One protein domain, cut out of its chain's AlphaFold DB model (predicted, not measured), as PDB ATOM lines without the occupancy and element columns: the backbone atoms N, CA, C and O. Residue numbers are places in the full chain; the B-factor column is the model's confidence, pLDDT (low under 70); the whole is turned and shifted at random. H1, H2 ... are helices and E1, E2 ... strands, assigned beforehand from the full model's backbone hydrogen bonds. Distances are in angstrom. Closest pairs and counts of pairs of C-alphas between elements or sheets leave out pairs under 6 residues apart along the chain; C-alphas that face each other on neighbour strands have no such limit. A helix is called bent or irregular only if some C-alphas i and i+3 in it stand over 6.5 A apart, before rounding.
ATOM      1  N   MET A  28       3.168 -40.700  39.156       72.25
ATOM      2  CA  MET A  28       3.510 -39.510  38.387       72.25
ATOM      3  C   MET A  28       3.059 -39.707  36.952       72.25
ATOM      4  O   MET A  28       3.291 -40.761  36.343       72.25
ATOM      5  N   ASN A  29       2.383 -38.697  36.420       74.62
ATOM      6  CA  ASN A  29       1.840 -38.757  35.073       74.62
ATOM      7  C   ASN A  29       2.890 -38.342  34.029       74.62
ATOM      8  O   ASN A  29       3.949 -37.788  34.331       74.62
ATOM      9  N   LYS A  30       2.573 -38.586  32.756       72.69
ATOM     10  CA  LYS A  30       3.421 -38.178  31.631       72.69
ATOM     11  C   LYS A  30       3.723 -36.670  31.606       72.69
ATOM     12  O   LYS A  30       4.836 -36.289  31.271       72.69
ATOM     13  N   ALA A  31       2.752 -35.813  31.918       70.44
ATOM     14  CA  ALA A  31       2.923 -34.361  31.820       70.44
ATOM     15  C   ALA A  31       3.932 -33.829  32.850       70.44
ATOM     16  O   ALA A  31       4.697 -32.916  32.544       70.44
ATOM     17  N   GLU A  32       3.962 -34.424  34.040       69.81
ATOM     18  CA  GLU A  32       4.958 -34.156  35.078       69.81
ATOM     19  C   GLU A  32       6.343 -34.633  34.631       69.81
ATOM     20  O   GLU A  32       7.303 -33.870  34.709       69.81
ATOM     21  N   LEU A  33       6.439 -35.831  34.040       71.50
ATOM     22  CA  LEU A  33       7.697 -36.353  33.496       71.50
ATOM     23  C   LEU A  33       8.243 -35.490  32.340       71.50
ATOM     24  O   LEU A  33       9.439 -35.205  32.282       71.50
ATOM     25  N   ASP A  34       7.373 -35.019  31.444       71.50
ATOM     26  CA  ASP A  34       7.743 -34.099  30.363       71.50
ATOM     27  C   ASP A  34       8.161 -32.724  30.921       71.50
ATOM     28  O   ASP A  34       9.113 -32.109  30.433       71.50
ATOM     29  N   ALA A  35       7.500 -32.237  31.979       70.19
ATOM     30  CA  ALA A  35       7.883 -31.001  32.659       70.19
ATOM     31  C   ALA A  35       9.262 -31.106  33.330       70.19
ATOM     32  O   ALA A  35      10.007 -30.127  33.313       70.19
ATOM     33  N   MET A  36       9.630 -32.284  33.840       67.62
ATOM     34  CA  MET A  36      10.960 -32.553  34.400       67.62
ATOM     35  C   MET A  36      12.068 -32.542  33.341       67.62
ATOM     36  O   MET A  36      13.211 -32.223  33.657       67.62
ATOM     37  N   LEU A  37      11.757 -32.864  32.081       68.56
ATOM     38  CA  LEU A  37      12.743 -32.883  30.996       68.56
ATOM     39  C   LEU A  37      12.985 -31.505  30.368       68.56
ATOM     40  O   LEU A  37      14.095 -31.241  29.905       68.56
ATOM     41  N   LYS A  38      11.987 -30.613  30.378       69.81
ATOM     42  CA  LYS A  38      12.082 -29.268  29.775       69.81
ATOM     43  C   LYS A  38      13.314 -28.451  30.203       69.81
ATOM     44  O   LYS A  38      13.919 -27.851  29.320       69.81
ATOM     45  N   PRO A  39      13.726 -28.409  31.488       68.62
ATOM     46  CA  PRO A  39      14.890 -27.629  31.921       68.62
ATOM     47  C   PRO A  39      16.227 -28.140  31.374       68.62
ATOM     48  O   PRO A  39      17.205 -27.399  31.363       68.62
ATOM     49  N   HIS A  40      16.280 -29.402  30.942       66.81
ATOM     50  CA  HIS A  40      17.489 -30.041  30.425       66.81
ATOM     51  C   HIS A  40      17.588 -29.969  28.893       66.81
ATOM     52  O   HIS A  40      18.510 -30.539  28.315       66.81
ATOM     53  N   LEU A  41      16.657 -29.272  28.237       67.94
ATOM     54  CA  LEU A  41      16.653 -29.009  26.800       67.94
ATOM     55  C   LEU A  41      16.990 -27.533  26.521       67.94
ATOM     56  O   LEU A  41      16.634 -26.669  27.325       67.94
ATOM     57  N   PRO A  42      17.600 -27.207  25.366       69.56
ATOM     58  CA  PRO A  42      18.039 -28.102  24.287       69.56
ATOM     59  C   PRO A  42      19.383 -28.800  24.563       69.56
ATOM     60  O   PRO A  42      20.238 -28.281  25.278       69.56
ATOM     61  N   LEU A  43      19.588 -29.969  23.945       77.06
ATOM     62  CA  LEU A  43      20.868 -30.694  23.976       77.06
ATOM     63  C   LEU A  43      21.620 -30.497  22.660       77.06
ATOM     64  O   LEU A  43      21.014 -30.513  21.588       77.06
ATOM     65  N   HIS A  44      22.944 -30.378  22.733       80.69
ATOM     66  CA  HIS A  44      23.787 -30.149  21.562       80.69
ATOM     67  C   HIS A  44      24.967 -31.114  21.545       80.69
ATOM     68  O   HIS A  44      25.706 -31.213  22.522       80.69
ATOM     69  N   PHE A  45      25.177 -31.784  20.414       81.88
ATOM     70  CA  PHE A  45      26.364 -32.609  20.205       81.88
ATOM     71  C   PHE A  45      26.821 -32.587  18.745       81.88
ATOM     72  O   PHE A  45      26.044 -32.363  17.813       81.88
ATOM     73  N   SER A  46      28.128 -32.764  18.552       82.62
ATOM     74  CA  SER A  46      28.774 -32.685  17.245       82.62
ATOM     75  C   SER A  46      29.037 -34.061  16.653       82.62
ATOM     76  O   SER A  46      29.451 -34.983  17.351       82.62
ATOM     77  N   ILE A  47      28.883 -34.157  15.339       83.38
ATOM     78  CA  ILE A  47      29.248 -35.324  14.545       83.38
ATOM     79  C   ILE A  47      30.512 -34.980  13.758       83.38
ATOM     80  O   ILE A  47      30.604 -33.910  13.148       83.38
ATOM     81  N   SER A  48      31.485 -35.888  13.780       80.62
ATOM     82  CA  SER A  48      32.688 -35.791  12.953       80.62
ATOM     83  C   SER A  48      32.319 -36.006  11.489       80.62
ATOM     84  O   SER A  48      31.732 -37.031  11.151       80.62
ATOM     85  N   ILE A  49      32.655 -35.033  10.645       82.88
ATOM     86  CA  ILE A  49      32.385 -35.043   9.208       82.88
ATOM     87  C   ILE A  49      33.687 -34.697   8.476       82.88
ATOM     88  O   ILE A  49      34.365 -33.751   8.890       82.88
ATOM     89  N   PRO A  50      34.049 -35.409   7.390       79.69
ATOM     90  CA  PRO A  50      35.254 -35.108   6.623       79.69
ATOM     91  C   PRO A  50      35.266 -33.655   6.142       79.69
ATOM     92  O   PRO A  50      34.375 -33.234   5.407       79.69
ATOM     93  N   ASN A  51      36.277 -32.882   6.559       78.75
ATOM     94  CA  ASN A  51      36.443 -31.467   6.192       78.75
ATOM     95  C   ASN A  51      35.177 -30.607   6.412       78.75
ATOM     96  O   ASN A  51      34.908 -29.647   5.679       78.75
ATOM     97  N   GLY A  52      34.391 -30.955   7.431       82.00
ATOM     98  CA  GLY A  52      33.102 -30.343   7.716       82.00
ATOM     99  C   GLY A  52      32.737 -30.373   9.195       82.00
ATOM    100  O   GLY A  52      33.531 -30.743  10.059       82.00
ATOM    101  N   LYS A  53      31.514 -29.937   9.493       85.12
ATOM    102  CA  LYS A  53      30.937 -29.908  10.836       85.12
ATOM    103  C   LYS A  53      29.531 -30.481  10.787       85.12
ATOM    104  O   LYS A  53      28.671 -29.953  10.087       85.12
ATOM    105  N   GLY A  54      29.297 -31.539  11.556       84.88
ATOM    106  CA  GLY A  54      27.961 -32.057  11.818       84.88
ATOM    107  C   GLY A  54      27.467 -31.571  13.165       84.88
ATOM    108  O   GLY A  54      28.201 -31.641  14.151       84.88
ATOM    109  N   ARG A  55      26.235 -31.076  13.228       87.81
ATOM    110  CA  ARG A  55      25.607 -30.632  14.475       87.81
ATOM    111  C   ARG A  55      24.246 -31.280  14.625       87.81
ATOM    112  O   ARG A  55      23.440 -31.213  13.698       87.81
ATOM    113  N   ILE A  56      23.999 -31.861  15.794       86.56
ATOM    114  CA  ILE A  56      22.663 -32.265  16.217       86.56
ATOM    115  C   ILE A  56      22.211 -31.380  17.369       86.56
ATOM    116  O   ILE A  56      22.916 -31.235  18.368       86.56
ATOM    117  N   ASN A  57      21.011 -30.826  17.215       86.31
ATOM    118  CA  ASN A  57      20.315 -30.057  18.235       86.31
ATOM    119  C   ASN A  57      19.041 -30.803  18.624       86.31
ATOM    120  O   ASN A  57      18.181 -31.015  17.777       86.31
ATOM    121  N   VAL A  58      18.891 -31.185  19.887       85.19
ATOM    122  CA  VAL A  58      17.635 -31.738  20.407       85.19
ATOM    123  C   VAL A  58      16.718 -30.574  20.763       85.19
ATOM    124  O   VAL A  58      17.030 -29.802  21.666       85.19
ATOM    125  N   ILE A  59      15.613 -30.443  20.035       84.31
ATOM    126  CA  ILE A  59      14.645 -29.348  20.170       84.31
ATOM    127  C   ILE A  59      13.621 -29.686  21.249       84.31
ATOM    128  O   ILE A  59      13.318 -28.863  22.109       84.31
ATOM    129  N   GLU A  60      13.089 -30.904  21.200       83.00
ATOM    130  CA  GLU A  60      11.994 -31.338  22.059       83.00
ATOM    131  C   GLU A  60      12.204 -32.788  22.492       83.00
ATOM    132  O   GLU A  60      12.763 -33.599  21.751       83.00
ATOM    133  N   ALA A  61      11.748 -33.113  23.699       83.25
ATOM    134  CA  ALA A  61      11.675 -34.476  24.197       83.25
ATOM    135  C   ALA A  61      10.251 -34.753  24.675       83.25
ATOM    136  O   ALA A  61       9.670 -33.960  25.413       83.25
ATOM    137  N   THR A  62       9.701 -35.888  24.269       82.81
ATOM    138  CA  THR A  62       8.395 -36.367  24.718       82.81
ATOM    139  C   THR A  62       8.545 -37.766  25.277       82.81
ATOM    140  O   THR A  62       9.085 -38.651  24.611       82.81
ATOM    141  N   THR A  63       8.029 -37.995  26.477       82.88
ATOM    142  CA  THR A  63       8.061 -39.314  27.108       82.88
ATOM    143  C   THR A  63       6.805 -40.124  26.827       82.88
ATOM    144  O   THR A  63       5.704 -39.613  26.596       82.88
ATOM    145  N   SER A  64       6.970 -41.437  26.813       82.81
ATOM    146  CA  SER A  64       5.900 -42.417  26.784       82.81
ATOM    147  C   SER A  64       6.241 -43.573  27.715       82.81
ATOM    148  O   SER A  64       7.389 -43.986  27.867       82.81
ATOM    149  N   LEU A  65       5.204 -44.096  28.358       83.25
ATOM    150  CA  LEU A  65       5.298 -45.185  29.318       83.25
ATOM    151  C   LEU A  65       4.509 -46.375  28.747       83.25
ATOM    152  O   LEU A  65       3.287 -46.435  28.930       83.25
ATOM    153  N   PRO A  66       5.160 -47.267  27.973       77.88
ATOM    154  CA  PRO A  66       4.495 -48.371  27.274       77.88
ATOM    155  C   PRO A  66       3.952 -49.462  28.210       77.88
ATOM    156  O   PRO A  66       2.978 -50.118  27.846       77.88
ATOM    157  N   GLY A  67       4.509 -49.608  29.420       72.44
ATOM    158  CA  GLY A  67       4.019 -50.540  30.448       72.44
ATOM    159  C   GLY A  67       4.931 -51.720  30.800       72.44
ATOM    160  O   GLY A  67       4.525 -52.537  31.618       72.44
ATOM    161  N   ASP A  68       6.151 -51.779  30.255       79.38
ATOM    162  CA  ASP A  68       7.105 -52.887  30.457       79.38
ATOM    163  C   ASP A  68       8.296 -52.514  31.361       79.38
ATOM    164  O   ASP A  68       9.434 -52.896  31.096       79.38
ATOM    165  N   ASP A  69       8.065 -51.703  32.398       81.75
ATOM    166  CA  ASP A  69       9.126 -51.153  33.259       81.75
ATOM    167  C   ASP A  69      10.222 -50.397  32.478       81.75
ATOM    168  O   ASP A  69      11.411 -50.373  32.812       81.75
ATOM    169  N   GLN A  70       9.796 -49.767  31.384       85.44
ATOM    170  CA  GLN A  70      10.627 -48.954  30.512       85.44
ATOM    171  C   GLN A  70       9.991 -47.585  30.322       85.44
ATOM    172  O   GLN A  70       8.785 -47.460  30.112       85.44
ATOM    173  N   ILE A  71      10.832 -46.560  30.348       84.75
ATOM    174  CA  ILE A  71      10.518 -45.220  29.880       84.75
ATOM    175  C   ILE A  71      11.010 -45.138  28.445       84.75
ATOM    176  O   ILE A  71      12.174 -45.428  28.167       84.75
ATOM    177  N   GLN A  72      10.127 -44.745  27.539       88.25
ATOM    178  CA  GLN A  72      10.499 -44.388  26.181       88.25
ATOM    179  C   GLN A  72      10.528 -42.869  26.056       88.25
ATOM    180  O   GLN A  72       9.620 -42.187  26.520       88.25
ATOM    181  N   THR A  73      11.563 -42.339  25.418       86.00
ATOM    182  CA  THR A  73      11.702 -40.902  25.180       86.00
ATOM    183  C   THR A  73      11.924 -40.677  23.698       86.00
ATOM    184  O   THR A  73      12.917 -41.130  23.134       86.00
ATOM    185  N   ALA A  74      10.990 -39.984  23.059       88.50
ATOM    186  CA  ALA A  74      11.119 -39.519  21.691       88.50
ATOM    187  C   ALA A  74      11.766 -38.130  21.695       88.50
ATOM    188  O   ALA A  74      11.215 -37.185  22.250       88.50
ATOM    189  N   LEU A  75      12.941 -38.024  21.089       88.00
ATOM    190  CA  LEU A  75      13.693 -36.793  20.905       88.00
ATOM    191  C   LEU A  75      13.476 -36.288  19.480       88.00
ATOM    192  O   LEU A  75      13.784 -36.998  18.519       88.00
ATOM    193  N   LEU A  76      12.962 -35.069  19.348       88.50
ATOM    194  CA  LEU A  76      12.931 -34.348  18.085       88.50
ATOM    195  C   LEU A  76      14.236 -33.571  17.941       88.50
ATOM    196  O   LEU A  76      14.522 -32.660  18.720       88.50
ATOM    197  N   CYS A  77      15.018 -33.931  16.935       87.00
ATOM    198  CA  CYS A  77      16.350 -33.400  16.714       87.00
ATOM    199  C   CYS A  77      16.445 -32.708  15.357       87.00
ATOM    200  O   CYS A  77      15.913 -33.192  14.367       87.00
ATOM    201  N   GLU A  78      17.192 -31.620  15.279       87.56
ATOM    202  CA  GLU A  78      17.646 -31.029  14.029       87.56
ATOM    203  C   GLU A  78      19.078 -31.487  13.755       87.56
ATOM    204  O   GLU A  78      19.957 -31.324  14.598       87.56
ATOM    205  N   PHE A  79      19.315 -32.039  12.571       86.62
ATOM    206  CA  PHE A  79      20.628 -32.447  12.099       86.62
ATOM    207  C   PHE A  79      21.072 -31.548  10.947       86.62
ATOM    208  O   PHE A  79      20.393 -31.462   9.925       86.62
ATOM    209  N   LYS A  80      22.221 -30.891  11.120       86.69
ATOM    210  CA  LYS A  80      22.856 -30.009  10.135       86.69
ATOM    211  C   LYS A  80      24.255 -30.496   9.795       86.69
ATOM    212  O   LYS A  80      25.023 -30.860  10.686       86.69
ATOM    213  N   VAL A  81      24.595 -30.444   8.516       85.25
ATOM    214  CA  VAL A  81      25.922 -30.744   7.986       85.25
ATOM    215  C   VAL A  81      26.402 -29.556   7.177       85.25
ATOM    216  O   VAL A  81      25.778 -29.201   6.182       85.25
ATOM    217  N   ASP A  82      27.546 -29.013   7.570       84.75
ATOM    218  CA  ASP A  82      28.250 -27.964   6.845       84.75
ATOM    219  C   ASP A  82      29.595 -28.499   6.348       84.75
ATOM    220  O   ASP A  82      30.359 -29.080   7.120       84.75
ATOM    221  N   VAL A  83      29.929 -28.268   5.080       82.38
ATOM    222  CA  VAL A  83      31.224 -28.641   4.493       82.38
ATOM    223  C   VAL A  83      31.843 -27.415   3.838       82.38
ATOM    224  O   VAL A  83      31.221 -26.765   2.998       82.38
ATOM    225  N   LEU A  84      33.074 -27.075   4.238       80.44
ATOM    226  CA  LEU A  84      33.798 -25.898   3.733       80.44
ATOM    227  C   LEU A  84      32.968 -24.594   3.776       80.44
ATOM    228  O   LEU A  84      33.053 -23.759   2.880       80.44
ATOM    229  N   GLY A  85      32.130 -24.439   4.806       75.00
ATOM    230  CA  GLY A  85      31.264 -23.269   4.986       75.00
ATOM    231  C   GLY A  85      29.971 -23.268   4.162       75.00
ATOM    232  O   GLY A  85      29.254 -22.274   4.209       75.00
ATOM    233  N   ASN A  86      29.655 -24.350   3.442       78.38
ATOM    234  CA  ASN A  86      28.405 -24.494   2.690       78.38
ATOM    235  C   ASN A  86      27.491 -25.513   3.398       78.38
ATOM    236  O   ASN A  86      27.973 -26.606   3.731       78.38
ATOM    237  N   PRO A  87      26.202 -25.194   3.618       79.12
ATOM    238  CA  PRO A  87      25.252 -26.128   4.207       79.12
ATOM    239  C   PRO A  87      24.982 -27.253   3.213       79.12
ATOM    240  O   PRO A  87      24.386 -27.054   2.161       79.12
ATOM    241  N   LEU A  88      25.454 -28.451   3.536       79.25
ATOM    242  CA  LEU A  88      25.303 -29.620   2.683       79.25
ATOM    243  C   LEU A  88      23.992 -30.344   2.966       79.25
ATOM    244  O   LEU A  88      23.415 -30.930   2.063       79.25
ATOM    245  N   TYR A  89      23.525 -30.362   4.214       79.69
ATOM    246  CA  TYR A  89      22.329 -31.114   4.582       79.69
ATOM    247  C   TYR A  89      21.689 -30.576   5.852       79.69
ATOM    248  O   TYR A  89      22.376 -30.267   6.822       79.69
ATOM    249  N   GLN A  90      20.362 -30.510   5.844       82.06
ATOM    250  CA  GLN A  90      19.551 -30.190   7.006       82.06
ATOM    251  C   GLN A  90      18.343 -31.123   7.025       82.06
ATOM    252  O   GLN A  90      17.696 -31.335   5.997       82.06
ATOM    253  N   ALA A  91      18.058 -31.701   8.184       83.62
ATOM    254  CA  ALA A  91      16.898 -32.553   8.379       83.62
ATOM    255  C   ALA A  91      16.442 -32.569   9.833       83.62
ATOM    256  O   ALA A  91      17.233 -32.339  10.746       83.62
ATOM    257  N   HIS A  92      15.178 -32.929  10.038       86.88
ATOM    258  CA  HIS A  92      14.660 -33.267  11.353       86.88
ATOM    259  C   HIS A  92      14.664 -34.785  11.540       86.88
ATOM    260  O   HIS A  92      14.273 -35.548  10.655       86.88
ATOM    261  N   LEU A  93      15.130 -35.230  12.699       86.31
ATOM    262  CA  LEU A  93      15.221 -36.623  13.103       86.31
ATOM    263  C   LEU A  93      14.329 -36.841  14.319       86.31
ATOM    264  O   LEU A  93      14.290 -36.014  15.222       86.31
ATOM    265  N   LEU A  94      13.652 -37.980  14.359       88.50
ATOM    266  CA  LEU A  94      12.965 -38.473  15.540       88.50
ATOM    267  C   LEU A  94      13.750 -39.667  16.078       88.50
ATOM    268  O   LEU A  94      13.766 -40.733  15.461       88.50
ATOM    269  N   ILE A  95      14.419 -39.483  17.212       88.62
ATOM    270  CA  ILE A  95      15.192 -40.532  17.883       88.62
ATOM    271  C   ILE A  95      14.367 -41.054  19.052       88.62
ATOM    272  O   ILE A  95      14.008 -40.294  19.942       88.62
ATOM    273  N   THR A  96      14.057 -42.346  19.078       89.12
ATOM    274  CA  THR A  96      13.395 -42.973  20.227       89.12
ATOM    275  C   THR A  96      14.422 -43.709  21.072       89.12
ATOM    276  O   THR A  96      15.087 -44.629  20.595       89.12
ATOM    277  N   LEU A  97      14.515 -43.320  22.336       89.69
ATOM    278  CA  LEU A  97      15.309 -43.977  23.363       89.69
ATOM    279  C   LEU A  97      14.403 -44.809  24.267       89.69
ATOM    280  O   LEU A  97      13.243 -44.454  24.471       89.69
ATOM    281  N   CYS A  98      14.940 -45.877  24.844       88.81
ATOM    282  CA  CYS A  98      14.345 -46.547  25.993       88.81
ATOM    283  C   CYS A  98      15.334 -46.609  27.154       88.81
ATOM    284  O   CYS A  98      16.542 -46.708  26.946       88.81
ATOM    285  N   ALA A  99      14.818 -46.539  28.376       87.44
ATOM    286  CA  ALA A  99      15.598 -46.680  29.594       87.44
ATOM    287  C   ALA A  99      14.754 -47.287  30.719       87.44
ATOM    288  O   ALA A  99      13.535 -47.134  30.743       87.44
ATOM    289  N   SER A 100      15.406 -47.938  31.677       87.06
ATOM    290  CA  SER A 100      14.762 -48.450  32.887       87.06
ATOM    291  C   SER A 100      14.881 -47.422  34.016       87.06
ATOM    292  O   SER A 100      16.006 -47.018  34.343       87.06
ATOM    293  N   PRO A 101      13.766 -46.990  34.631       86.19
ATOM    294  CA  PRO A 101      13.816 -46.112  35.787       86.19
ATOM    295  C   PRO A 101      14.363 -46.865  36.996       86.19
ATOM    296  O   PRO A 101      13.971 -47.989  37.288       86.19
ATOM    297  N   THR A 102      15.264 -46.233  37.733       85.00
ATOM    298  CA  THR A 102      15.780 -46.766  38.993       85.00
ATOM    299  C   THR A 102      15.852 -45.663  40.028       85.00
ATOM    300  O   THR A 102      16.146 -44.514  39.703       85.00
ATOM    301  N   PHE A 103      15.577 -46.013  41.281       85.19
ATOM    302  CA  PHE A 103      15.695 -45.087  42.396       85.19
ATOM    303  C   PHE A 103      16.972 -45.366  43.179       85.19
ATOM    304  O   PHE A 103      17.222 -46.492  43.611       85.19
ATOM    305  N   ASP A 104      17.779 -44.327  43.349       83.31
ATOM    306  CA  ASP A 104      18.963 -44.336  44.190       83.31
ATOM    307  C   ASP A 104      18.609 -43.768  45.566       83.31
ATOM    308  O   ASP A 104      18.595 -42.554  45.781       83.31
ATOM    309  N   LYS A 105      18.294 -44.671  46.500       79.94
ATOM    310  CA  LYS A 105      17.905 -44.328  47.872       79.94
ATOM    311  C   LYS A 105      18.979 -43.535  48.638       79.94
ATOM    312  O   LYS A 105      18.609 -42.552  49.272       79.94
ATOM    313  N   PRO A 106      20.282 -43.890  48.588       79.31
ATOM    314  CA  PRO A 106      21.340 -43.086  49.204       79.31
ATOM    315  C   PRO A 106      21.344 -41.610  48.792       79.31
ATOM    316  O   PRO A 106      21.658 -40.753  49.616       79.31
ATOM    317  N   GLN A 107      21.029 -41.312  47.529       75.69
ATOM    318  CA  GLN A 107      21.112 -39.952  46.987       75.69
ATOM    319  C   GLN A 107      19.750 -39.258  46.844       75.69
ATOM    320  O   GLN A 107      19.714 -38.051  46.599       75.69
ATOM    321  N   GLY A 108      18.642 -39.988  47.011       78.44
ATOM    322  CA  GLY A 108      17.291 -39.477  46.769       78.44
ATOM    323  C   GLY A 108      17.084 -39.078  45.305       78.44
ATOM    324  O   GLY A 108      16.460 -38.054  45.025       78.44
ATOM    325  N   MET A 109      17.671 -39.836  44.375       82.00
ATOM    326  CA  MET A 109      17.711 -39.493  42.951       82.00
ATOM    327  C   MET A 109      17.054 -40.566  42.089       82.00
ATOM    328  O   MET A 109      17.235 -41.764  42.307       82.00
ATOM    329  N   LEU A 110      16.327 -40.128  41.067       80.50
ATOM    330  CA  LEU A 110      15.855 -40.973  39.980       80.50
ATOM    331  C   LEU A 110      16.918 -41.027  38.889       80.50
ATOM    332  O   LEU A 110      17.434 -39.998  38.457       80.50
ATOM    333  N   ARG A 111      17.234 -42.241  38.442       82.75
ATOM    334  CA  ARG A 111      18.238 -42.512  37.414       82.75
ATOM    335  C   ARG A 111      17.641 -43.345  36.299       82.75
ATOM    336  O   ARG A 111      16.990 -44.359  36.559       82.75
ATOM    337  N   ALA A 112      17.944 -42.973  35.063       82.75
ATOM    338  CA  ALA A 112      17.702 -43.824  33.908       82.75
ATOM    339  C   ALA A 112      18.905 -44.762  33.701       82.75
ATOM    340  O   ALA A 112      20.026 -44.306  33.476       82.75
ATOM    341  N   LYS A 113      18.685 -46.077  33.787       82.81
ATOM    342  CA  LYS A 113      19.697 -47.105  33.484       82.81
ATOM    343  C   LYS A 113      19.371 -47.826  32.184       82.81
ATOM    344  O   LYS A 113      18.231 -47.814  31.731       82.81
ATOM    345  N   ASN A 114      20.372 -48.502  31.619       83.50
ATOM    346  CA  ASN A 114      20.233 -49.304  30.400       83.50
ATOM    347  C   ASN A 114      19.636 -48.501  29.237       83.50
ATOM    348  O   ASN A 114      18.741 -48.986  28.548       83.50
ATOM    349  N   ILE A 115      20.117 -47.269  29.053       85.44
ATOM    350  CA  ILE A 115      19.664 -46.412  27.962       85.44
ATOM    351  C   ILE A 115      20.060 -47.068  26.642       85.44
ATOM    352  O   ILE A 115      21.225 -47.409  26.436       85.44
ATOM    353  N   ARG A 116      19.088 -47.268  25.757       86.00
ATOM    354  CA  ARG A 116      19.295 -47.847  24.428       86.00
ATOM    355  C   ARG A 116      18.533 -47.049  23.389       86.00
ATOM    356  O   ARG A 116      17.454 -46.522  23.655       86.00
ATOM    357  N   LEU A 117      19.088 -46.994  22.186       87.06
ATOM    358  CA  LEU A 117      18.417 -46.423  21.031       87.06
ATOM    359  C   LEU A 117      17.515 -47.491  20.401       87.06
ATOM    360  O   LEU A 117      17.986 -48.548  19.992       87.06
ATOM    361  N   LEU A 118      16.209 -47.230  20.344       84.88
ATOM    362  CA  LEU A 118      15.253 -48.129  19.695       84.88
ATOM    363  C   LEU A 118      15.231 -47.894  18.187       84.88
ATOM    364  O   LEU A 118      15.304 -48.830  17.392       84.88
ATOM    365  N   GLN A 119      15.104 -46.633  17.785       83.75
ATOM    366  CA  GLN A 119      14.931 -46.266  16.387       83.75
ATOM    367  C   GLN A 119      15.309 -44.809  16.145       83.75
ATOM    368  O   GLN A 119      15.166 -43.958  17.021       83.75
ATOM    369  N   THR A 120      15.722 -44.540  14.912       83.56
ATOM    370  CA  THR A 120      15.947 -43.194  14.392       83.56
ATOM    371  C   THR A 120      15.178 -43.080  13.090       83.56
ATOM    372  O   THR A 120      15.417 -43.863  12.170       83.56
ATOM    373  N   HIS A 121      14.265 -42.118  13.020       82.81
ATOM    374  CA  HIS A 121      13.433 -41.861  11.850       82.81
ATOM    375  C   HIS A 121      13.688 -40.470  11.298       82.81
ATOM    376  O   HIS A 121      13.887 -39.520  12.049       82.81
ATOM    377  N   LEU A 122      13.638 -40.342   9.976       80.69
ATOM    378  CA  LEU A 122      13.673 -39.048   9.312       80.69
ATOM    379  C   LEU A 122      12.271 -38.429   9.327       80.69
ATOM    380  O   LEU A 122      11.337 -38.984   8.746       80.69
ATOM    381  N   VAL A 123      12.128 -37.260   9.943       77.56
ATOM    382  CA  VAL A 123      10.907 -36.455   9.854       77.56
ATOM    383  C   VAL A 123      11.017 -35.606   8.589       77.56
ATOM    384  O   VAL A 123      12.051 -34.992   8.331       77.56
ATOM    385  N   LYS A 124       9.986 -35.650   7.733       59.59
ATOM    386  CA  LYS A 124      10.001 -35.020   6.403       59.59
ATOM    387  C   LYS A 124      10.419 -33.553   6.499       59.59
ATOM    388  O   LYS A 124       9.669 -32.760   7.052       59.59
ATOM    389  N   ASP A 125      11.539 -33.204   5.866       56.31
ATOM    390  CA  ASP A 125      11.875 -31.802   5.642       56.31
ATOM    391  C   ASP A 125      12.707 -31.519   4.378       56.31
ATOM    392  O   ASP A 125      13.205 -32.439   3.699       56.31
ATOM    393  N   ASN A 126      12.750 -30.225   4.045       53.25
ATOM    394  CA  ASN A 126      13.321 -29.617   2.843       53.25
ATOM    395  C   ASN A 126      14.796 -29.978   2.642       53.25
ATOM    396  O   ASN A 126      15.657 -29.711   3.470       53.25
ATOM    397  N   TYR A 127      15.084 -30.574   1.488       55.72
ATOM    398  CA  TYR A 127      16.401 -31.088   1.135       55.72
ATOM    399  C   TYR A 127      17.021 -30.173   0.072       55.72
ATOM    400  O   TYR A 127      16.702 -30.307  -1.107       55.72
ATOM    401  N   ALA A 128      17.893 -29.244   0.476       59.19
ATOM    402  CA  ALA A 128      18.687 -28.423  -0.453       59.19
ATOM    403  C   ALA A 128      19.966 -29.136  -0.959       59.19
ATOM    404  O   ALA A 128      20.634 -28.670  -1.879       59.19
ATOM    405  N   ALA A 129      20.266 -30.331  -0.437       62.34
ATOM    406  CA  ALA A 129      21.608 -30.911  -0.480       62.34
ATOM    407  C   ALA A 129      22.200 -31.190  -1.869       62.34
ATOM    408  O   ALA A 129      23.414 -31.160  -2.023       62.34
ATOM    409  N   VAL A 130      21.390 -31.515  -2.885       63.44
ATOM    410  CA  VAL A 130      21.943 -31.953  -4.185       63.44
ATOM    411  C   VAL A 130      22.636 -30.802  -4.913       63.44
ATOM    412  O   VAL A 130      23.678 -31.005  -5.537       63.44
ATOM    413  N   LYS A 131      22.067 -29.593  -4.840       65.44
ATOM    414  CA  LYS A 131      22.645 -28.411  -5.486       65.44
ATOM    415  C   LYS A 131      23.920 -27.982  -4.760       65.44
ATOM    416  O   LYS A 131      24.949 -27.794  -5.404       65.44
ATOM    417  N   ASP A 132      23.865 -27.956  -3.433       72.19
ATOM    418  CA  ASP A 132      24.976 -27.521  -2.590       72.19
ATOM    419  C   ASP A 132      26.140 -28.527  -2.621       72.19
ATOM    420  O   ASP A 132      27.300 -28.133  -2.703       72.19
ATOM    421  N   ALA A 133      25.859 -29.835  -2.692       74.81
ATOM    422  CA  ALA A 133      26.888 -30.866  -2.854       74.81
ATOM    423  C   ALA A 133      27.656 -30.727  -4.172       74.81
ATOM    424  O   ALA A 133      28.876 -30.889  -4.196       74.81
ATOM    425  N   ARG A 134      26.951 -30.420  -5.270       73.31
ATOM    426  CA  ARG A 134      27.576 -30.181  -6.578       73.31
ATOM    427  C   ARG A 134      28.426 -28.914  -6.565       73.31
ATOM    428  O   ARG A 134      29.508 -28.927  -7.135       73.31
ATOM    429  N   GLU A 135      27.976 -27.858  -5.893       75.38
ATOM    430  CA  GLU A 135      28.747 -26.619  -5.757       75.38
ATOM    431  C   GLU A 135      30.003 -26.802  -4.892       75.38
ATOM    432  O   GLU A 135      31.085 -26.331  -5.241       75.38
ATOM    433  N   VAL A 136      29.901 -27.524  -3.772       77.19
ATOM    434  CA  VAL A 136      31.077 -27.884  -2.965       77.19
ATOM    435  C   VAL A 136      32.035 -28.744  -3.787       77.19
ATOM    436  O   VAL A 136      33.242 -28.527  -3.750       77.19
ATOM    437  N   PHE A 137      31.507 -29.679  -4.574       76.56
ATOM    438  CA  PHE A 137      32.308 -30.531  -5.442       76.56
ATOM    439  C   PHE A 137      33.072 -29.741  -6.515       76.56
ATOM    440  O   PHE A 137      34.268 -29.966  -6.689       76.56
ATOM    441  N   THR A 138      32.436 -28.790  -7.206       72.56
ATOM    442  CA  THR A 138      33.121 -27.985  -8.234       72.56
ATOM    443  C   THR A 138      34.244 -27.129  -7.651       72.56
ATOM    444  O   THR A 138      35.267 -26.957  -8.314       72.56
ATOM    445  N   LYS A 139      34.114 -26.667  -6.399       75.81
ATOM    446  CA  LYS A 139      35.176 -25.947  -5.667       75.81
ATOM    447  C   LYS A 139      36.402 -26.818  -5.352       75.81
ATOM    448  O   LYS A 139      37.479 -26.274  -5.136       75.81
ATOM    449  N   LEU A 140      36.256 -28.145  -5.326       74.62
ATOM    450  CA  LEU A 140      37.356 -29.087  -5.069       74.62
ATOM    451  C   LEU A 140      38.130 -29.470  -6.336       74.62
ATOM    452  O   LEU A 140      39.191 -30.089  -6.238       74.62
ATOM    453  N   LEU A 141      37.618 -29.135  -7.524       73.44
ATOM    454  CA  LEU A 141      38.277 -29.477  -8.780       73.44
ATOM    455  C   LEU A 141      39.513 -28.595  -9.021       73.44
ATOM    456  O   LEU A 141      39.470 -27.387  -8.780       73.44
ATOM    457  N   PRO A 142      40.606 -29.158  -9.571       69.44
ATOM    458  CA  PRO A 142      41.744 -28.376 -10.044       69.44
ATOM    459  C   PRO A 142      41.309 -27.264 -11.012       69.44
ATOM    460  O   PRO A 142      40.467 -27.491 -11.883       69.44
ATOM    461  N   GLY A 143      41.934 -26.086 -10.904       63.22
ATOM    462  CA  GLY A 143      41.627 -24.871 -11.679       63.22
ATOM    463  C   GLY A 143      41.189 -25.079 -13.141       63.22
ATOM    464  O   GLY A 143      40.081 -24.659 -13.476       63.22
ATOM    465  N   PRO A 144      41.961 -25.768 -14.004       62.28
ATOM    466  CA  PRO A 144      41.585 -25.954 -15.412       62.28
ATOM    467  C   PRO A 144      40.280 -26.747 -15.607       62.28
ATOM    468  O   PRO A 144      39.536 -26.480 -16.546       62.28
ATOM    469  N   LEU A 145      39.956 -27.674 -14.703       63.69
ATOM    470  CA  LEU A 145      38.734 -28.482 -14.763       63.69
ATOM    471  C   LEU A 145      37.517 -27.708 -14.248       63.69
ATOM    472  O   LEU A 145      36.437 -27.815 -14.824       63.69
ATOM    473  N   SER A 146      37.697 -26.876 -13.215       59.31
ATOM    474  CA  SER A 146      36.643 -25.959 -12.759       59.31
ATOM    475  C   SER A 146      36.216 -25.003 -13.881       59.31
ATOM    476  O   SER A 146      35.026 -24.759 -14.076       59.31
ATOM    477  N   SER A 147      37.175 -24.536 -14.692       59.12
ATOM    478  CA  SER A 147      36.910 -23.711 -15.869       59.12
ATOM    479  C   SER A 147      36.185 -24.490 -16.966       59.12
ATOM    480  O   SER A 147      35.260 -23.948 -17.551       59.12
ATOM    481  N   MET A 148      36.519 -25.762 -17.210       62.44
ATOM    482  CA  MET A 148      35.810 -26.600 -18.194       62.44
ATOM    483  C   MET A 148      34.337 -26.837 -17.823       62.44
ATOM    484  O   MET A 148      33.470 -26.686 -18.681       62.44
ATOM    485  N   VAL A 149      34.042 -27.126 -16.550       61.62
ATOM    486  CA  VAL A 149      32.658 -27.272 -16.054       61.62
ATOM    487  C   VAL A 149      31.898 -25.943 -16.148       61.62
ATOM    488  O   VAL A 149      30.764 -25.913 -16.616       61.62
ATOM    489  N   ASN A 150      32.536 -24.829 -15.774       58.41
ATOM    490  CA  ASN A 150      31.941 -23.491 -15.887       58.41
ATOM    491  C   ASN A 150      31.735 -23.040 -17.347       58.41
ATOM    492  O   ASN A 150      30.877 -22.201 -17.607       58.41
ATOM    493  N   LEU A 151      32.496 -23.600 -18.293       57.16
ATOM    494  CA  LEU A 151      32.374 -23.372 -19.737       57.16
ATOM    495  C   LEU A 151      31.376 -24.329 -20.423       57.16
ATOM    496  O   LEU A 151      31.256 -24.298 -21.645       57.16
ATOM    497  N   GLY A 152      30.654 -25.165 -19.666       54.00
ATOM    498  CA  GLY A 152      29.628 -26.068 -20.204       54.00
ATOM    499  C   GLY A 152      30.173 -27.327 -20.884       54.00
ATOM    500  O   GLY A 152      29.441 -27.993 -21.613       54.00
ATOM    501  N   ILE A 153      31.449 -27.666 -20.667       56.91
ATOM    502  CA  ILE A 153      32.011 -28.950 -21.091       56.91
ATOM    503  C   ILE A 153      31.614 -29.978 -20.026       56.91
ATOM    504  O   ILE A 153      32.149 -29.958 -18.916       56.91
ATOM    505  N   ASP A 154      30.663 -30.857 -20.361       54.47
ATOM    506  CA  ASP A 154      30.131 -31.901 -19.474       54.47
ATOM    507  C   ASP A 154      31.198 -32.961 -19.144       54.47
ATOM    508  O   ASP A 154      31.223 -34.079 -19.664       54.47
ATOM    509  N   LEU A 155      32.102 -32.626 -18.225       60.09
ATOM    510  CA  LEU A 155      32.827 -33.631 -17.463       60.09
ATOM    511  C   LEU A 155      31.796 -34.386 -16.630       60.09
ATOM    512  O   LEU A 155      31.177 -33.820 -15.726       60.09
ATOM    513  N   SER A 156      31.602 -35.672 -16.932       66.62
ATOM    514  CA  SER A 156      30.690 -36.493 -16.141       66.62
ATOM    515  C   SER A 156      31.109 -36.428 -14.665       66.62
ATOM    516  O   SER A 156      32.287 -36.604 -14.335       66.62
ATOM    517  N   ILE A 157      30.151 -36.164 -13.767       67.00
ATOM    518  CA  ILE A 157      30.393 -36.077 -12.313       67.00
ATOM    519  C   ILE A 157      31.141 -37.329 -11.822       67.00
ATOM    520  O   ILE A 157      32.047 -37.237 -10.998       67.00
ATOM    521  N   SER A 158      30.829 -38.487 -12.404       69.56
ATOM    522  CA  SER A 158      31.487 -39.767 -12.140       69.56
ATOM    523  C   SER A 158      32.985 -39.767 -12.472       69.56
ATOM    524  O   SER A 158      33.778 -40.273 -11.679       69.56
ATOM    525  N   SER A 159      33.389 -39.187 -13.609       70.44
ATOM    526  CA  SER A 159      34.795 -39.091 -14.033       70.44
ATOM    527  C   SER A 159      35.591 -38.114 -13.171       70.44
ATOM    528  O   SER A 159      36.726 -38.388 -12.799       70.44
ATOM    529  N   ALA A 160      34.991 -36.978 -12.818       68.62
ATOM    530  CA  ALA A 160      35.625 -36.009 -11.931       68.62
ATOM    531  C   ALA A 160      35.794 -36.575 -10.505       68.62
ATOM    532  O   ALA A 160      36.798 -36.332  -9.834       68.62
ATOM    533  N   MET A 161      34.833 -37.381 -10.050       70.12
ATOM    534  CA  MET A 161      34.868 -38.023  -8.741       70.12
ATOM    535  C   MET A 161      35.952 -39.095  -8.609       70.12
ATOM    536  O   MET A 161      36.609 -39.143  -7.572       70.12
ATOM    537  N   SER A 162      36.150 -39.940  -9.627       71.31
ATOM    538  CA  SER A 162      37.186 -40.986  -9.590       71.31
ATOM    539  C   SER A 162      38.602 -40.406  -9.547       71.31
ATOM    540  O   SER A 162      39.503 -40.994  -8.955       71.31
ATOM    541  N   MET A 163      38.797 -39.220 -10.123       71.69
ATOM    542  CA  MET A 163      40.064 -38.496 -10.041       71.69
ATOM    543  C   MET A 163      40.308 -37.909  -8.646       71.69
ATOM    544  O   MET A 163      41.421 -37.996  -8.132       71.69
ATOM    545  N   LEU A 164      39.272 -37.352  -8.004       73.12
ATOM    546  CA  LEU A 164      39.377 -36.819  -6.642       73.12
ATOM    547  C   LEU A 164      39.500 -37.911  -5.571       73.12
ATOM    548  O   LEU A 164      40.108 -37.657  -4.534       73.12
ATOM    549  N   GLU A 165      38.981 -39.118  -5.815       75.88
ATOM    550  CA  GLU A 165      39.159 -40.273  -4.918       75.88
ATOM    551  C   GLU A 165      40.630 -40.628  -4.685       75.88
ATOM    552  O   GLU A 165      40.993 -40.999  -3.575       75.88
ATOM    553  N   ASN A 166      41.482 -40.434  -5.693       72.12
ATOM    554  CA  ASN A 166      42.922 -40.693  -5.603       72.12
ATOM    555  C   ASN A 166      43.729 -39.468  -5.125       72.12
ATOM    556  O   ASN A 166      44.952 -39.440  -5.257       72.12
ATOM    557  N   SER A 167      43.058 -38.436  -4.606       73.81
ATOM    558  CA  SER A 167      43.670 -37.190  -4.128       73.81
ATOM    559  C   SER A 167      43.582 -37.053  -2.602       73.81
ATOM    560  O   SER A 167      42.921 -37.842  -1.930       73.81
ATOM    561  N   LEU A 168      44.174 -35.989  -2.048       70.50
ATOM    562  CA  LEU A 168      44.063 -35.631  -0.622       70.50
ATOM    563  C   LEU A 168      42.612 -35.386  -0.152       70.50
ATOM    564  O   LEU A 168      42.359 -35.321   1.048       70.50
ATOM    565  N   TYR A 169      41.659 -35.260  -1.081       75.00
ATOM    566  CA  TYR A 169      40.233 -35.071  -0.804       75.00
ATOM    567  C   TYR A 169      39.400 -36.342  -1.029       75.00
ATOM    568  O   TYR A 169      38.177 -36.246  -1.155       75.00
ATOM    569  N   GLY A 170      40.027 -37.523  -1.082       76.06
ATOM    570  CA  GLY A 170      39.346 -38.788  -1.367       76.06
ATOM    571  C   GLY A 170      38.159 -39.072  -0.442       76.06
ATOM    572  O   GLY A 170      37.054 -39.332  -0.926       76.06
ATOM    573  N   ASP A 171      38.337 -38.891   0.867       78.94
ATOM    574  CA  ASP A 171      37.272 -39.085   1.863       78.94
ATOM    575  C   ASP A 171      36.102 -38.112   1.660       78.94
ATOM    576  O   ASP A 171      34.933 -38.480   1.785       78.94
ATOM    577  N   LEU A 172      36.399 -36.863   1.291       80.06
ATOM    578  CA  LEU A 172      35.380 -35.851   1.019       80.06
ATOM    579  C   LEU A 172      34.642 -36.130  -0.300       80.06
ATOM    580  O   LEU A 172      33.429 -35.949  -0.371       80.06
ATOM    581  N   SER A 173      35.342 -36.619  -1.327       78.25
ATOM    582  CA  SER A 173      34.745 -37.070  -2.592       78.25
ATOM    583  C   SER A 173      33.745 -38.205  -2.358       78.25
ATOM    584  O   SER A 173      32.591 -38.124  -2.792       78.25
ATOM    585  N   GLN A 174      34.149 -39.232  -1.604       80.12
ATOM    586  CA  GLN A 174      33.274 -40.346  -1.233       80.12
ATOM    587  C   GLN A 174      32.092 -39.888  -0.379       80.12
ATOM    588  O   GLN A 174      30.969 -40.354  -0.571       80.12
ATOM    589  N   TYR A 175      32.315 -38.932   0.519       82.44
ATOM    590  CA  TYR A 175      31.250 -38.351   1.317       82.44
ATOM    591  C   TYR A 175      30.235 -37.586   0.452       82.44
ATOM    592  O   TYR A 175      29.040 -37.853   0.533       82.44
ATOM    593  N   LEU A 176      30.680 -36.712  -0.458       80.56
ATOM    594  CA  LEU A 176      29.801 -35.966  -1.372       80.56
ATOM    595  C   LEU A 176      29.037 -36.883  -2.341       80.56
ATOM    596  O   LEU A 176      27.880 -36.599  -2.666       80.56
ATOM    597  N   LYS A 177      29.618 -38.024  -2.749       80.69
ATOM    598  CA  LYS A 177      28.910 -39.072  -3.513       80.69
ATOM    599  C   LYS A 177      27.635 -39.537  -2.816       80.69
ATOM    600  O   LYS A 177      26.633 -39.762  -3.496       80.69
ATOM    601  N   LEU A 178      27.650 -39.664  -1.485       82.12
ATOM    602  CA  LEU A 178      26.468 -40.063  -0.716       82.12
ATOM    603  C   LEU A 178      25.328 -39.050  -0.865       82.12
ATOM    604  O   LEU A 178      24.174 -39.458  -0.941       82.12
ATOM    605  N   TYR A 179      25.634 -37.756  -0.967       78.62
ATOM    606  CA  TYR A 179      24.629 -36.695  -1.109       78.62
ATOM    607  C   TYR A 179      24.126 -36.524  -2.541       78.62
ATOM    608  O   TYR A 179      22.961 -36.183  -2.741       78.62
ATOM    609  N   ILE A 180      24.992 -36.770  -3.528       76.56
ATOM    610  CA  ILE A 180      24.662 -36.630  -4.953       76.56
ATOM    611  C   ILE A 180      23.870 -37.845  -5.463       76.56
ATOM    612  O   ILE A 180      22.929 -37.668  -6.235       76.56
ATOM    613  N   ASN A 181      24.226 -39.056  -5.023       75.50
ATOM    614  CA  ASN A 181      23.657 -40.310  -5.534       75.50
ATOM    615  C   ASN A 181      22.777 -41.058  -4.517       75.50
ATOM    616  O   ASN A 181      22.090 -42.013  -4.882       75.50
ATOM    617  N   GLY A 182      22.838 -40.703  -3.234       69.81
ATOM    618  CA  GLY A 182      22.123 -41.407  -2.172       69.81
ATOM    619  C   GLY A 182      20.697 -40.908  -1.960       69.81
ATOM    620  O   GLY A 182      20.351 -39.761  -2.235       69.81
ATOM    621  N   SER A 183      19.853 -41.789  -1.421       74.62
ATOM    622  CA  SER A 183      18.543 -41.406  -0.895       74.62
ATOM    623  C   SER A 183      18.683 -40.772   0.494       74.62
ATOM    624  O   SER A 183      19.666 -41.002   1.201       74.62
ATOM    625  N   LYS A 184      17.657 -40.028   0.933       77.25
ATOM    626  CA  LYS A 184      17.616 -39.428   2.280       77.25
ATOM    627  C   LYS A 184      17.853 -40.464   3.386       77.25
ATOM    628  O   LYS A 184      18.584 -40.201   4.336       77.25
ATOM    629  N   GLN A 185      17.268 -41.650   3.223       75.38
ATOM    630  CA  GLN A 185      17.434 -42.760   4.154       75.38
ATOM    631  C   GLN A 185      18.883 -43.252   4.184       75.38
ATOM    632  O   GLN A 185      19.435 -43.423   5.258       75.38
ATOM    633  N   ARG A 186      19.542 -43.374   3.025       82.00
ATOM    634  CA  ARG A 186      20.935 -43.837   2.942       82.00
ATOM    635  C   ARG A 186      21.918 -42.897   3.646       82.00
ATOM    636  O   ARG A 186      22.893 -43.357   4.229       82.00
ATOM    637  N   ILE A 187      21.662 -41.590   3.597       81.88
ATOM    638  CA  ILE A 187      22.469 -40.585   4.303       81.88
ATOM    639  C   ILE A 187      22.247 -40.687   5.810       81.88
ATOM    640  O   ILE A 187      23.208 -40.652   6.572       81.88
ATOM    641  N   LEU A 188      20.996 -40.858   6.245       80.94
ATOM    642  CA  LEU A 188      20.696 -41.096   7.653       80.94
ATOM    643  C   LEU A 188      21.351 -42.390   8.153       80.94
ATOM    644  O   LEU A 188      21.989 -42.376   9.198       80.94
ATOM    645  N   ASP A 189      21.238 -43.479   7.395       83.88
ATOM    646  CA  ASP A 189      21.810 -44.781   7.745       83.88
ATOM    647  C   ASP A 189      23.336 -44.705   7.879       83.88
ATOM    648  O   ASP A 189      23.897 -45.306   8.794       83.88
ATOM    649  N   TYR A 190      24.000 -43.913   7.027       85.62
ATOM    650  CA  TYR A 190      25.436 -43.649   7.124       85.62
ATOM    651  C   TYR A 190      25.814 -42.983   8.457       85.62
ATOM    652  O   TYR A 190      26.780 -43.386   9.099       85.62
ATOM    653  N   HIS A 191      25.036 -41.992   8.903       85.12
ATOM    654  CA  HIS A 191      25.305 -41.265  10.152       85.12
ATOM    655  C   HIS A 191      24.752 -41.961  11.400       85.12
ATOM    656  O   HIS A 191      25.165 -41.637  12.511       85.12
ATOM    657  N   LYS A 192      23.838 -42.927  11.254       85.06
ATOM    658  CA  LYS A 192      23.066 -43.510  12.361       85.06
ATOM    659  C   LYS A 192      23.945 -44.046  13.490       85.06
ATOM    660  O   LYS A 192      23.715 -43.693  14.642       85.06
ATOM    661  N   GLY A 193      24.962 -44.845  13.160       85.62
ATOM    662  CA  GLY A 193      25.861 -45.419  14.167       85.62
ATOM    663  C   GLY A 193      26.640 -44.349  14.935       85.62
ATOM    664  O   GLY A 193      26.806 -44.443  16.148       85.62
ATOM    665  N   GLN A 194      27.054 -43.283  14.252       86.19
ATOM    666  CA  GLN A 194      27.776 -42.180  14.879       86.19
ATOM    667  C   GLN A 194      26.861 -41.317  15.756       86.19
ATOM    668  O   GLN A 194      27.260 -40.915  16.846       86.19
ATOM    669  N   ILE A 195      25.627 -41.065  15.307       86.50
ATOM    670  CA  ILE A 195      24.597 -40.375  16.095       86.50
ATOM    671  C   ILE A 195      24.331 -41.141  17.388       86.50
ATOM    672  O   ILE A 195      24.319 -40.543  18.458       86.50
ATOM    673  N   GLU A 196      24.149 -42.456  17.287       87.56
ATOM    674  CA  GLU A 196      23.907 -43.327  18.433       87.56
ATOM    675  C   GLU A 196      25.073 -43.287  19.426       87.56
ATOM    676  O   GLU A 196      24.859 -43.018  20.605       87.56
ATOM    677  N   GLN A 197      26.307 -43.467  18.951       87.81
ATOM    678  CA  GLN A 197      27.496 -43.424  19.804       87.81
ATOM    679  C   GLN A 197      27.655 -42.079  20.519       87.81
ATOM    680  O   GLN A 197      27.902 -42.055  21.721       87.81
ATOM    681  N   GLN A 198      27.499 -40.961  19.804       87.00
ATOM    682  CA  GLN A 198      27.646 -39.628  20.396       87.00
ATOM    683  C   GLN A 198      26.522 -39.311  21.383       87.00
ATOM    684  O   GLN A 198      26.778 -38.730  22.434       87.00
ATOM    685  N   LEU A 199      25.290 -39.726  21.085       85.00
ATOM    686  CA  LEU A 199      24.158 -39.540  21.987       85.00
ATOM    687  C   LEU A 199      24.326 -40.358  23.271       85.00
ATOM    688  O   LEU A 199      24.124 -39.828  24.361       85.00
ATOM    689  N   LEU A 200      24.731 -41.626  23.163       85.25
ATOM    690  CA  LEU A 200      24.984 -42.469  24.333       85.25
ATOM    691  C   LEU A 200      26.158 -41.938  25.159       85.25
ATOM    692  O   LEU A 200      26.013 -41.798  26.369       85.25
ATOM    693  N   ALA A 201      27.262 -41.543  24.521       86.12
ATOM    694  CA  ALA A 201      28.396 -40.929  25.211       86.12
ATOM    695  C   ALA A 201      27.994 -39.633  25.936       86.12
ATOM    696  O   ALA A 201      28.379 -39.414  27.085       86.12
ATOM    697  N   TYR A 202      27.165 -38.796  25.303       84.12
ATOM    698  CA  TYR A 202      26.627 -37.591  25.930       84.12
ATOM    699  C   TYR A 202      25.795 -37.931  27.173       84.12
ATOM    700  O   TYR A 202      25.977 -37.312  28.222       84.12
ATOM    701  N   LEU A 203      24.903 -38.921  27.079       81.69
ATOM    702  CA  LEU A 203      24.048 -39.344  28.191       81.69
ATOM    703  C   LEU A 203      24.840 -40.023  29.316       81.69
ATOM    704  O   LEU A 203      24.517 -39.824  30.483       81.69
ATOM    705  N   GLU A 204      25.892 -40.773  29.000       81.31
ATOM    706  CA  GLU A 204      26.792 -41.361  29.999       81.31
ATOM    707  C   GLU A 204      27.605 -40.298  30.741       81.31
ATOM    708  O   GLU A 204      27.759 -40.378  31.963       81.31
ATOM    709  N   GLN A 205      28.093 -39.282  30.024       80.62
ATOM    710  CA  GLN A 205      28.856 -38.186  30.613       80.62
ATOM    711  C   GLN A 205      27.983 -37.302  31.508       80.62
ATOM    712  O   GLN A 205      28.396 -36.947  32.612       80.62
ATOM    713  N   HIS A 206      26.789 -36.939  31.037       74.25
ATOM    714  CA  HIS A 206      25.919 -35.998  31.742       74.25
ATOM    715  C   HIS A 206      25.016 -36.668  32.769       74.25
ATOM    716  O   HIS A 206      24.494 -35.954  33.614       74.25
ATOM    717  N   LYS A 207      24.869 -38.002  32.699       72.25
ATOM    718  CA  LYS A 207      24.013 -38.854  33.534       72.25
ATOM    719  C   LYS A 207      22.618 -38.247  33.723       72.25
ATOM    720  O   LYS A 207      22.447 -37.383  34.575       72.25
ATOM    721  N   PRO A 208      21.595 -38.687  32.972       70.69
ATOM    722  CA  PRO A 208      20.232 -38.213  33.191       70.69
ATOM    723  C   PRO A 208      19.750 -38.632  34.589       70.69
ATOM    724  O   PRO A 208      19.295 -39.758  34.814       70.69
ATOM    725  N   GLU A 209      19.909 -37.708  35.531       75.88
ATOM    726  CA  GLU A 209      19.578 -37.836  36.941       75.88
ATOM    727  C   GLU A 209      18.592 -36.735  37.303       75.88
ATOM    728  O   GLU A 209      18.803 -35.564  36.993       75.88
ATOM    729  N   TYR A 210      17.522 -37.116  37.990       77.56
ATOM    730  CA  TYR A 210      16.588 -36.170  38.573       77.56
ATOM    731  C   TYR A 210      16.649 -36.279  40.085       77.56
ATOM    732  O   TYR A 210      16.397 -37.339  40.665       77.56
ATOM    733  N   LYS A 211      17.000 -35.172  40.731       79.19
ATOM    734  CA  LYS A 211      16.971 -35.076  42.182       79.19
ATOM    735  C   LYS A 211      15.564 -34.699  42.615       79.19
ATOM    736  O   LYS A 211      15.060 -33.672  42.175       79.19
ATOM    737  N   LEU A 212      14.989 -35.505  43.502       77.69
ATOM    738  CA  LEU A 212      13.673 -35.240  44.070       77.69
ATOM    739  C   LEU A 212      13.672 -33.893  44.806       77.69
ATOM    740  O   LEU A 212      14.567 -33.602  45.612       77.69
ATOM    741  N   ASP A 213      12.673 -33.070  44.517       76.69
ATOM    742  CA  ASP A 213      12.468 -31.766  45.116       76.69
ATOM    743  C   ASP A 213      11.858 -31.910  46.513       76.69
ATOM    744  O   ASP A 213      10.704 -32.289  46.709       76.69
ATOM    745  N   ASN A 214      12.637 -31.524  47.518       72.94
ATOM    746  CA  ASN A 214      12.208 -31.540  48.912       72.94
ATOM    747  C   ASN A 214      11.124 -30.492  49.234       72.94
ATOM    748  O   ASN A 214      10.556 -30.529  50.333       72.94
ATOM    749  N   GLN A 228      11.295 -48.427  45.497       83.75
ATOM    750  CA  GLN A 228      11.436 -48.755  44.084       83.75
ATOM    751  C   GLN A 228      10.574 -47.835  43.221       83.75
ATOM    752  O   GLN A 228       9.521 -47.368  43.641       83.75
ATOM    753  N   VAL A 229      11.021 -47.615  41.988       83.50
ATOM    754  CA  VAL A 229      10.220 -47.000  40.930       83.50
ATOM    755  C   VAL A 229       9.972 -48.034  39.845       83.50
ATOM    756  O   VAL A 229      10.876 -48.809  39.530       83.50
ATOM    757  N   ARG A 230       8.751 -48.059  39.309       83.75
ATOM    758  CA  ARG A 230       8.366 -48.899  38.174       83.75
ATOM    759  C   ARG A 230       7.664 -48.082  37.105       83.75
ATOM    760  O   ARG A 230       6.797 -47.271  37.421       83.75
ATOM    761  N   ALA A 231       8.008 -48.309  35.844       81.94
ATOM    762  CA  ALA A 231       7.262 -47.738  34.726       81.94
ATOM    763  C   ALA A 231       6.084 -48.648  34.354       81.94
ATOM    764  O   ALA A 231       6.252 -49.724  33.782       81.94
ATOM    765  N   GLU A 232       4.875 -48.193  34.666       83.38
ATOM    766  CA  GLU A 232       3.629 -48.838  34.270       83.38
ATOM    767  C   GLU A 232       2.989 -48.083  33.104       83.38
ATOM    768  O   GLU A 232       3.446 -47.021  32.687       83.38
ATOM    769  N   LYS A 233       1.923 -48.635  32.524       81.44
ATOM    770  CA  LYS A 233       1.271 -48.015  31.371       81.44
ATOM    771  C   LYS A 233       0.760 -46.617  31.748       81.44
ATOM    772  O   LYS A 233      -0.109 -46.499  32.602       81.44
ATOM    773  N   GLN A 234       1.267 -45.582  31.069       79.00
ATOM    774  CA  GLN A 234       0.947 -44.151  31.268       79.00
ATOM    775  C   GLN A 234       1.389 -43.508  32.597       79.00
ATOM    776  O   GLN A 234       1.297 -42.285  32.709       79.00
ATOM    777  N   VAL A 235       1.883 -44.275  33.572       80.75
ATOM    778  CA  VAL A 235       2.253 -43.753  34.898       80.75
ATOM    779  C   VAL A 235       3.582 -44.313  35.385       80.75
ATOM    780  O   VAL A 235       3.894 -45.489  35.204       80.75
ATOM    781  N   LEU A 236       4.374 -43.458  36.028       79.12
ATOM    782  CA  LEU A 236       5.553 -43.877  36.771       79.12
ATOM    783  C   LEU A 236       5.124 -44.125  38.222       79.12
ATOM    784  O   LEU A 236       4.701 -43.201  38.916       79.12
ATOM    785  N   ALA A 237       5.170 -45.383  38.654       81.75
ATOM    786  CA  ALA A 237       4.731 -45.818  39.970       81.75
ATOM    787  C   ALA A 237       5.897 -45.794  40.966       81.75
ATOM    788  O   ALA A 237       6.913 -46.468  40.796       81.75
ATOM    789  N   PHE A 238       5.714 -45.035  42.035       80.56
ATOM    790  CA  PHE A 238       6.636 -44.858  43.145       80.56
ATOM    791  C   PHE A 238       6.178 -45.732  44.312       80.56
ATOM    792  O   PHE A 238       5.125 -45.479  44.898       80.56
ATOM    793  N   LEU A 239       6.940 -46.778  44.627       81.94
ATOM    794  CA  LEU A 239       6.615 -47.776  45.647       81.94
ATOM    795  C   LEU A 239       7.395 -47.510  46.942       81.94
ATOM    796  O   LEU A 239       8.617 -47.331  46.909       81.94
ATOM    797  N   PHE A 240       6.675 -47.509  48.063       80.81
ATOM    798  CA  PHE A 240       7.195 -47.286  49.419       80.81
ATOM    799  C   PHE A 240       7.438 -48.588  50.186       80.81
ATOM    800  O   PHE A 240       6.738 -49.585  49.903       80.81
TER     801      PHE A 240
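This is residues 28 to 214 and 228 to 240 of the 240 residues of an uncharacterized protein of Lacimicrobium alkaliphilum (UniProt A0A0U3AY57). A long sheet, curled like part of a barrel, wraps round the long helix H6, while H1 packs on its outer face beside E2. At one end of this body H2, H3, H4 and H5 make a helical head, and at the other end the small hairpin E7 and E8 covers a part of the sheet at E4. The printed part has 200 residues, with six named helices and eight named strands in the order H1 E1 E2 E3 E4 E5 H2 H3 H4 H5 H6 E6 E7 E8. The large sheet has the order E1 - E2 - E3 - E4 - E5 - E6, all antiparallel, and the class is mixed, helices and strands. The whole is a loose rod, with a radius of gyration of the C-alphas of 22.1 A and spans of 77 by 29 by 24 A.

Begin at residues 28 to 29, a short antiparallel pairing with residues 235 to 236 of E8, residues 235 to 239. Next comes H1, residues 30 to 40, only just irregular, with C-alphas 36 and 39 6.8 A apart. Then read E1, residues 43 to 49, E2, residues 52 to 64, E3, residues 71 to 83, E4, residues 86 to 104, and E5, residues 109 to 123: they form a meander, each strand the antiparallel neighbour of the one before. Look for N 47 and O 54 at 2.9 A, N 57 and O 78 at 2.9 A, N 77 and O 93 at 2.8 A, and N 98 and O 116 at 2.9 A, within hydrogen-bond range across these four hairpins. H1 is on this twisted sheet at a height of 5.6 A, over none of its strands; its closest C-alphas to E2 are those of Asp 34 and Thr 62, 6.1 A. H2, residues 129 to 140, is on the opposite face, over E4 and across the strands at 65 degrees on the local plane. H2 and H3, residues 143 to 150, form a helical hairpin and only just touch, with 3 pairs of C-alphas within 8 A. H4, residues 157 to 165, and H5, residues 170 to 181, form another, at a shallow tilt of 23 degrees, with C-alphas 164 and 170 closest at 5.6 A. H5 is the hub; it touches H2 at a shallow tilt of 31 degrees, opposite ways, closest at the C-alphas of Val 130 and Ile 180, 5.5 A, and only grazes the sheet. H6, residues 184 to 206, is on the same face as H2, and the sheet curls round it. Its C-alpha 194 is 7.0 A from that of Ile 47 in E1, their closest pair. H6 is irregular, with C-alphas 190 and 193 7.3 A apart, and touches H5 only at the corner. E6, residues 209 to 211, is an edge strand beside E5, with N 110 and O 210 at 2.8 A. E7, residues 228 to 232, and E8 form a hairpin, with N 230 and O 237 at 2.8 A; their sheet and the large one make a sandwich, two sheets face to face. Each O i to N i+4 pair is within hydrogen-bond range in H2, H3 and H4, but 5 of 7 in H1, 6 of 8 in H5 and 17 of 19 in H6.

Find C-alpha 30 at (3.421, -38.178, 31.631), where H1 begins. E4, the longest strand, spans 47.0 A from C-alpha 86 at (28.405, -24.494, 2.690) and bends by 65 degrees at residue 100. E2 spans 35.3 A, E3 36.7 A, E5 33.9 A and H6 30.8 A. E8 ends at C-alpha 239, (6.615, -47.776, 45.647).

The two C-alphas farthest apart, those of Leu 151 and Phe 240, are 77.4 A apart. Residues 215 to 227 are not printed, and C-alphas 214 and 228 are 17.9 A apart across the cut. Of the links that are printed whole, none is long. The mean pLDDT of the printed part is 77.7; 35 residues are under 70, among them 124 to 131 and 142 to 158.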